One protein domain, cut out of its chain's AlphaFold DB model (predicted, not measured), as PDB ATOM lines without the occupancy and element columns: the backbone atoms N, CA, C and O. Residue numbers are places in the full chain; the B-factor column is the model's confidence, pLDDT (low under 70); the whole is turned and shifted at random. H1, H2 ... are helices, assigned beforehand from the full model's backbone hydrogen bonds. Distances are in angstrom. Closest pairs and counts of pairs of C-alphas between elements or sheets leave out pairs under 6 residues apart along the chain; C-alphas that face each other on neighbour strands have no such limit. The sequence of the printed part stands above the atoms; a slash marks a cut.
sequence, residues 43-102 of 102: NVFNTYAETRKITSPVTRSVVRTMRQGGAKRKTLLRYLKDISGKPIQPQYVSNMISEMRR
ATOM      1  N   ASN A  43     134.915 144.847  77.194       70.31
ATOM      2  CA  ASN A  43     135.497 143.880  78.122       70.31
ATOM      3  C   ASN A  43     137.021 143.840  77.990       70.31
ATOM      4  O   ASN A  43     137.698 143.812  79.016       70.31
ATOM      5  N   VAL A  44     137.556 143.946  76.766       72.19
ATOM      6  CA  VAL A  44     139.003 144.093  76.512       72.19
ATOM      7  C   VAL A  44     139.526 145.389  77.137       72.19
ATOM      8  O   VAL A  44     140.523 145.375  77.850       72.19
ATOM      9  N   PHE A  45     138.813 146.507  76.994       71.38
ATOM     10  CA  PHE A  45     139.194 147.764  77.643       71.38
ATOM     11  C   PHE A  45     139.264 147.644  79.178       71.38
ATOM     12  O   PHE A  45     140.169 148.190  79.811       71.38
ATOM     13  N   ASN A  46     138.338 146.908  79.795       69.94
ATOM     14  CA  ASN A  46     138.283 146.724  81.249       69.94
ATOM     15  C   ASN A  46     139.330 145.737  81.802       69.94
ATOM     16  O   ASN A  46     139.443 145.616  83.024       69.94
ATOM     17  N   THR A  47     140.086 145.027  80.954       68.62
ATOM     18  CA  THR A  47     141.154 144.111  81.401       68.62
ATOM     19  C   THR A  47     142.512 144.807  81.542       68.62
ATOM     20  O   THR A  47     143.390 144.301  82.249       68.62
ATOM     21  N   TYR A  48     142.704 145.996  80.962       72.00
ATOM     22  CA  TYR A  48     143.958 146.743  81.102       72.00
ATOM     23  C   TYR A  48     144.220 147.175  82.554       72.00
ATOM     24  O   TYR A  48     143.318 147.517  83.309       72.00
ATOM     25  N   ALA A  49     145.482 147.154  82.988       67.25
ATOM     26  CA  ALA A  49     145.840 147.474  84.377       67.25
ATOM     27  C   ALA A  49     145.486 148.921  84.780       67.25
ATOM     28  O   ALA A  49     145.123 149.174  85.927       67.25
ATOM     29  N   GLU A  50     145.560 149.856  83.835       70.12
ATOM     30  CA  GLU A  50     145.236 151.274  84.034       70.12
ATOM     31  C   GLU A  50     143.745 151.505  84.297       70.12
ATOM     32  O   GLU A  50     143.378 152.318  85.144       70.12
ATOM     33  N   THR A  51     142.885 150.766  83.594       71.38
ATOM     34  CA  THR A  51     141.425 150.868  83.704       71.38
ATOM     35  C   THR A  51     140.895 150.068  84.894       71.38
ATOM     36  O   THR A  51     139.834 150.389  85.430       71.38
ATOM     37  N   ARG A  52     141.673 149.089  85.386       72.75
ATOM     38  CA  ARG A  52     141.400 148.289  86.591       72.75
ATOM     39  C   ARG A  52     141.735 148.989  87.914       72.75
ATOM     40  O   ARG A  52     142.228 148.365  88.859       72.75
ATOM     41  N   LYS A  53     141.469 150.292  88.000       76.25
ATOM     42  CA  LYS A  53     141.686 151.098  89.206       76.25
ATOM     43  C   LYS A  53     140.393 151.767  89.641       76.25
ATOM     44  O   LYS A  53     139.668 152.337  88.831       76.25
ATOM     45  N   ILE A  54     140.122 151.724  90.944       79.69
ATOM     46  CA  ILE A  54     139.065 152.541  91.538       79.69
ATOM     47  C   ILE A  54     139.690 153.868  91.949       79.69
ATOM     48  O   ILE A  54     140.495 153.938  92.880       79.69
ATOM     49  N   THR A  55     139.351 154.910  91.196       80.62
ATOM     50  CA  THR A  55     139.898 156.263  91.350       80.62
ATOM     51  C   THR A  55     139.062 157.142  92.272       80.62
ATOM     52  O   THR A  55     139.586 158.114  92.803       80.62
ATOM     53  N   SER A  56     137.790 156.792  92.509       84.88
ATOM     54  CA  SER A  56     136.894 157.569  93.375       84.88
ATOM     55  C   SER A  56     137.486 157.725  94.786       84.88
ATOM     56  O   SER A  56     137.686 156.711  95.468       84.88
ATOM     57  N   PRO A  57     137.752 158.962  95.252       85.31
ATOM     58  CA  PRO A  57     138.371 159.196  96.556       85.31
ATOM     59  C   PRO A  57     137.468 158.734  97.704       85.31
ATOM     60  O   PRO A  57     137.950 158.127  98.661       85.31
ATOM     61  N   VAL A  58     136.150 158.922  97.568       88.88
ATOM     62  CA  VAL A  58     135.153 158.478  98.553       88.88
ATOM     63  C   VAL A  58     135.186 156.958  98.700       88.88
ATOM     64  O   VAL A  58     135.350 156.438  99.801       88.88
ATOM     65  N   THR A  59     135.123 156.233  97.580       89.12
ATOM     66  CA  THR A  59     135.162 154.765  97.587       89.12
ATOM     67  C   THR A  59     136.462 154.238  98.189       89.12
ATOM     68  O   THR A  59     136.439 153.292  98.974       89.12
ATOM     69  N   ARG A  60     137.601 154.858  97.857       90.00
ATOM     70  CA  ARG A  60     138.909 154.479  98.412       90.00
ATOM     71  C   ARG A  60     138.955 154.660  99.930       90.00
ATOM     72  O   ARG A  60     139.490 153.789 100.613       90.00
ATOM     73  N   SER A  61     138.377 155.746 100.445       89.94
ATOM     74  CA  SER A  61     138.302 156.007 101.885       89.94
ATOM     75  C   SER A  61     137.469 154.940 102.605       89.94
ATOM     76  O   SER A  61     137.964 154.300 103.528       89.94
ATOM     77  N   VAL A  62     136.273 154.621 102.093       91.56
ATOM     78  CA  VAL A  62     135.411 153.575 102.676       91.56
ATOM     79  C   VAL A  62     136.100 152.208 102.679       91.56
ATOM     80  O   VAL A  62     136.134 151.534 103.708       91.56
ATOM     81  N   VAL A  63     136.708 151.799 101.560       91.69
ATOM     82  CA  VAL A  63     137.430 150.515 101.474       91.69
ATOM     83  C   VAL A  63     138.609 150.477 102.452       91.69
ATOM     84  O   VAL A  63     138.865 149.427 103.045       91.69
ATOM     85  N   ARG A  64     139.310 151.602 102.660       91.62
ATOM     86  CA  ARG A  64     140.391 151.709 103.650       91.62
ATOM     87  C   ARG A  64     139.857 151.502 105.066       91.62
ATOM     88  O   ARG A  64     140.399 150.657 105.774       91.62
ATOM     89  N   THR A  65     138.778 152.186 105.445       92.94
ATOM     90  CA  THR A  65     138.133 152.022 106.758       92.94
ATOM     91  C   THR A  65     137.665 150.583 106.972       92.94
ATOM     92  O   THR A  65     137.977 149.974 107.992       92.94
ATOM     93  N   MET A  66     136.999 149.981 105.979       93.56
ATOM     94  CA  MET A  66     136.589 148.574 106.038       93.56
ATOM     95  C   MET A  66     137.793 147.647 106.233       93.56
ATOM     96  O   MET A  66     137.740 146.703 107.018       93.56
ATOM     97  N   ARG A  67     138.895 147.901 105.517       93.12
ATOM     98  CA  ARG A  67     140.111 147.091 105.615       93.12
ATOM     99  C   ARG A  67     140.781 147.219 106.982       93.12
ATOM    100  O   ARG A  67     141.223 146.199 107.507       93.12
ATOM    101  N   GLN A  68     140.847 148.427 107.536       91.12
ATOM    102  CA  GLN A  68     141.355 148.689 108.885       91.12
ATOM    103  C   GLN A  68     140.490 148.006 109.951       91.12
ATOM    104  O   GLN A  68     141.030 147.412 110.874       91.12
ATOM    105  N   GLY A  69     139.170 147.959 109.750       92.75
ATOM    106  CA  GLY A  69     138.237 147.160 110.556       92.75
ATOM    107  C   GLY A  69     138.314 145.642 110.326       92.75
ATOM    108  O   GLY A  69     137.422 144.913 110.745       92.75
ATOM    109  N   GLY A  70     139.336 145.141 109.622       91.94
ATOM    110  CA  GLY A  70     139.566 143.707 109.429       91.94
ATOM    111  C   GLY A  70     138.768 143.059 108.293       91.94
ATOM    112  O   GLY A  70     138.772 141.831 108.160       91.94
ATOM    113  N   ALA A  71     138.106 143.836 107.426       93.94
ATOM    114  CA  ALA A  71     137.324 143.266 106.334       93.94
ATOM    115  C   ALA A  71     138.180 142.395 105.393       93.94
ATOM    116  O   ALA A  71     139.258 142.767 104.898       93.94
ATOM    117  N   LYS A  72     137.650 141.203 105.101       93.56
ATOM    118  CA  LYS A  72     138.248 140.248 104.164       93.56
ATOM    119  C   LYS A  72     138.095 140.746 102.725       93.56
ATOM    120  O   LYS A  72     137.132 141.428 102.378       93.56
ATOM    121  N   ARG A  73     139.004 140.313 101.841       92.75
ATOM    122  CA  ARG A  73     138.999 140.681 100.409       92.75
ATOM    123  C   ARG A  73     137.659 140.406  99.717       92.75
ATOM    124  O   ARG A  73     137.226 141.219  98.912       92.75
ATOM    125  N   LYS A  74     136.997 139.289 100.051       93.44
ATOM    126  CA  LYS A  74     135.681 138.924  99.495       93.44
ATOM    127  C   LYS A  74     134.604 139.967  99.826       93.44
ATOM    128  O   LYS A  74     133.822 140.319  98.951       93.44
ATOM    129  N   THR A  75     134.598 140.489 101.052       93.31
ATOM    130  CA  THR A  75     133.646 141.519 101.494       93.31
ATOM    131  C   THR A  75     133.880 142.837 100.764       93.31
ATOM    132  O   THR A  75     132.930 143.428 100.263       93.31
ATOM    133  N   LEU A  76     135.146 143.253 100.634       92.88
ATOM    134  CA  LEU A  76     135.512 144.445  99.863       92.88
ATOM    135  C   LEU A  76     135.101 144.299  98.394       92.88
ATOM    136  O   LEU A  76     134.519 145.210  97.824       92.88
ATOM    137  N   LEU A  77     135.346 143.132  97.789       92.69
ATOM    138  CA  LEU A  77     134.945 142.858  96.409       92.69
ATOM    139  C   LEU A  77     133.428 142.975  96.220       92.69
ATOM    140  O   LEU A  77     132.996 143.540  95.220       92.69
ATOM    141  N   ARG A  78     132.633 142.447  97.158       92.81
ATOM    142  CA  ARG A  78     131.169 142.545  97.115       92.81
ATOM    143  C   ARG A  78     130.712 144.002  97.171       92.81
ATOM    144  O   ARG A  78     130.036 144.437  96.252       92.81
ATOM    145  N   TYR A  79     131.197 144.763  98.151       92.25
ATOM    146  CA  TYR A  79     130.899 146.193  98.268       92.25
ATOM    147  C   TYR A  79     131.209 146.962  96.974       92.25
ATOM    148  O   TYR A  79     130.397 147.742  96.490       92.25
ATOM    149  N   LEU A  80     132.369 146.699  96.366       90.19
ATOM    150  CA  LEU A  80     132.760 147.358  95.121       90.19
ATOM    151  C   LEU A  80     131.873 146.983  93.932       90.19
ATOM    152  O   LEU A  80     131.640 147.825  93.067       90.19
ATOM    153  N   LYS A  81     131.392 145.737  93.866       90.50
ATOM    154  CA  LYS A  81     130.439 145.315  92.832       90.50
ATOM    155  C   LYS A  81     129.114 146.061  92.973       90.50
ATOM    156  O   LYS A  81     128.606 146.530  91.959       90.50
ATOM    157  N   ASP A  82     128.634 146.231  94.202       89.94
ATOM    158  CA  ASP A  82     127.353 146.886  94.484       89.94
ATOM    159  C   ASP A  82     127.364 148.366  94.070       89.94
ATOM    160  O   ASP A  82     126.400 148.862  93.498       89.94
ATOM    161  N   ILE A  83     128.482 149.068  94.283       87.56
ATOM    162  CA  ILE A  83     128.576 150.510  93.995       87.56
ATOM    163  C   ILE A  83     129.064 150.845  92.580       87.56
ATOM    164  O   ILE A  83     128.855 151.960  92.107       87.56
ATOM    165  N   SER A  84     129.803 149.948  91.914       78.88
ATOM    166  CA  SER A  84     130.585 150.345  90.734       78.88
ATOM    167  C   SER A  84     129.820 150.255  89.414       78.88
ATOM    168  O   SER A  84     130.317 150.792  88.420       78.88
ATOM    169  N   GLY A  85     128.694 149.535  89.348       75.75
ATOM    170  CA  GLY A  85     127.953 149.303  88.095       75.75
ATOM    171  C   GLY A  85     128.797 148.710  86.949       75.75
ATOM    172  O   GLY A  85     128.408 148.757  85.784       75.75
ATOM    173  N   LYS A  86     129.995 148.196  87.259       76.06
ATOM    174  CA  LYS A  86     130.996 147.642  86.340       76.06
ATOM    175  C   LYS A  86     131.383 146.247  86.828       76.06
ATOM    176  O   LYS A  86     131.309 145.988  88.031       76.06
ATOM    177  N   PRO A  87     131.860 145.361  85.938       78.12
ATOM    178  CA  PRO A  87     132.364 144.055  86.342       78.12
ATOM    179  C   PRO A  87     133.677 144.207  87.130       78.12
ATOM    180  O   PRO A  87     134.771 144.194  86.566       78.12
ATOM    181  N   ILE A  88     133.575 144.372  88.453       85.06
ATOM    182  CA  ILE A  88     134.741 144.440  89.337       85.06
ATOM    183  C   ILE A  88     135.329 143.040  89.512       85.06
ATOM    184  O   ILE A  88     134.670 142.112  89.992       85.06
ATOM    185  N   GLN A  89     136.605 142.914  89.154       85.44
ATOM    186  CA  GLN A  89     137.383 141.692  89.321       85.44
ATOM    187  C   GLN A  89     138.147 141.688  90.658       85.44
ATOM    188  O   GLN A  89     138.469 142.755  91.189       85.44
ATOM    189  N   PRO A  90     138.519 140.510  91.194       88.12
ATOM    190  CA  PRO A  90     139.318 140.406  92.420       88.12
ATOM    191  C   PRO A  90     140.618 141.228  92.400       88.12
ATOM    192  O   PRO A  90     141.033 141.754  93.433       88.12
ATOM    193  N   GLN A  91     141.231 141.398  91.224       86.88
ATOM    194  CA  GLN A  91     142.460 142.172  91.035       86.88
ATOM    195  C   GLN A  91     142.310 143.643  91.447       86.88
ATOM    196  O   GLN A  91     143.275 144.224  91.930       86.88
ATOM    197  N   TYR A  92     141.113 144.232  91.347       85.56
ATOM    198  CA  TYR A  92     140.871 145.613  91.782       85.56
ATOM    199  C   TYR A  92     141.098 145.765  93.292       85.56
ATOM    200  O   TYR A  92     141.708 146.733  93.744       85.56
ATOM    201  N   VAL A  93     140.640 144.782  94.075       89.19
ATOM    202  CA  VAL A  93     140.835 144.751  95.532       89.19
ATOM    203  C   VAL A  93     142.302 144.513  95.866       89.19
ATOM    204  O   VAL A  93     142.832 145.169  96.758       89.19
ATOM    205  N   SER A  94     142.975 143.610  95.147       89.69
ATOM    206  CA  SER A  94     144.411 143.373  95.331       89.69
ATOM    207  C   SER A  94     145.230 144.637  95.070       89.69
ATOM    208  O   SER A  94     146.041 145.001  95.915       89.69
ATOM    209  N   ASN A  95     144.960 145.344  93.968       86.75
ATOM    210  CA  ASN A  95     145.625 146.602  93.624       86.75
ATOM    211  C   ASN A  95     145.412 147.662  94.712       86.75
ATOM    212  O   ASN A  95     146.378 148.258  95.174       86.75
ATOM    213  N   MET A  96     144.171 147.845  95.184       86.69
ATOM    214  CA  MET A  96     143.880 148.790  96.268       86.69
ATOM    215  C   MET A  96     144.603 148.445  97.568       86.69
ATOM    216  O   MET A  96     145.151 149.332  98.211       86.69
ATOM    217  N   ILE A  97     144.631 147.170  97.961       88.00
ATOM    218  CA  ILE A  97     145.337 146.750  99.178       88.00
ATOM    219  C   ILE A  97     146.843 146.988  99.036       88.00
ATOM    220  O   ILE A  97     147.472 147.424  99.996       88.00
ATOM    221  N   SER A  98     147.420 146.715  97.864       86.88
ATOM    222  CA  SER A  98     148.831 147.003  97.594       86.88
ATOM    223  C   SER A  98     149.126 148.504  97.660       86.88
ATOM    224  O   SER A  98     150.108 148.889  98.281       86.88
ATOM    225  N   GLU A  99     148.259 149.353  97.101       83.19
ATOM    226  CA  GLU A  99     148.382 150.816  97.193       83.19
ATOM    227  C   GLU A  99     148.225 151.346  98.628       83.19
ATOM    228  O   GLU A  99     148.798 152.375  98.950       83.19
ATOM    229  N   MET A 100     147.467 150.670  99.498       82.31
ATOM    230  CA  MET A 100     147.309 151.064 100.909       82.31
ATOM    231  C   MET A 100     148.513 150.720 101.792       82.31
ATOM    232  O   MET A 100     148.614 151.260 102.887       82.31
ATOM    233  N   ARG A 101     149.357 149.770 101.371       77.88
ATOM    234  CA  ARG A 101     150.577 149.377 102.100       77.88
ATOM    235  C   ARG A 101     151.771 150.276 101.793       77.88
ATOM    236  O   ARG A 101     152.798 150.132 102.448       77.88
ATOM    237  N   ARG A 102     151.654 151.085 100.747       64.62
ATOM    238  CA  ARG A 102     152.681 151.999 100.271       64.62
ATOM    239  C   ARG A 102     152.504 153.352 100.940       64.62
ATOM    240  O   ARG A 102     153.547 153.984 101.180       64.62
TER     241      ARG A 102
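AT A GLANCE: This is residues 43 to 102 of the 102 residues of an uncharacterized protein of Phytophthora cactorum (UniProt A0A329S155). Three short helices have their centres in a triangle: H1 and H2 run side by side in opposite ways, and H3, about perpendicular to both, packs on the first turns of H2. A long tail, residues 43 to 56, leads into H1. The printed part has 60 residues with three named helices, in the order H1, H2, H3 along the chain, which hold 35 of them, and no named strand; the class is all helix. The whole is compact, with a radius of gyration of the C-alphas of 11.0 A and spans of 34 by 25 by 19 A.

IN THESE COORDINATES: Start at C-alpha 43, at (135.497, 143.880, 78.122). Find H1, residues 57 to 68, beginning at (138.371, 159.196, 96.556) and 16.5 A long. H2, residues 73 to 84, measures 16.1 A. H3, residues 90 to 100, measures 15.8 A and ends at (147.309, 151.064, 100.909).

HOW THE PARTS SIT: H1 and H2 form a helical hairpin at a shallow tilt of 21 degrees; they only just touch, with 3 pairs of C-alphas within 8 A, through residues 63 to 67 of H1 and residue 76 of H2, closest at Val 63 and Leu 76, 6.6 A. With residues 73 to 77, H2 touches H3 about perpendicular, at 77 degrees; the closest C-alphas, Leu 77 and Val 93, are 6.2 A apart. H1 and H3 are close but not clearly touching, the C-alphas of Arg 64 and Met 100 being 7.5 A apart. In H1, H2 and H3 every O i to N i+4 pair is within hydrogen-bond range.

THE WHOLE: The farthest C-alphas, Val 44 and Gly 69, are 34.2 A apart. The printed part has no cut, and both links between helices are tight. Look for pLDDT under 70 at residues 46 to 47, 49 and 102.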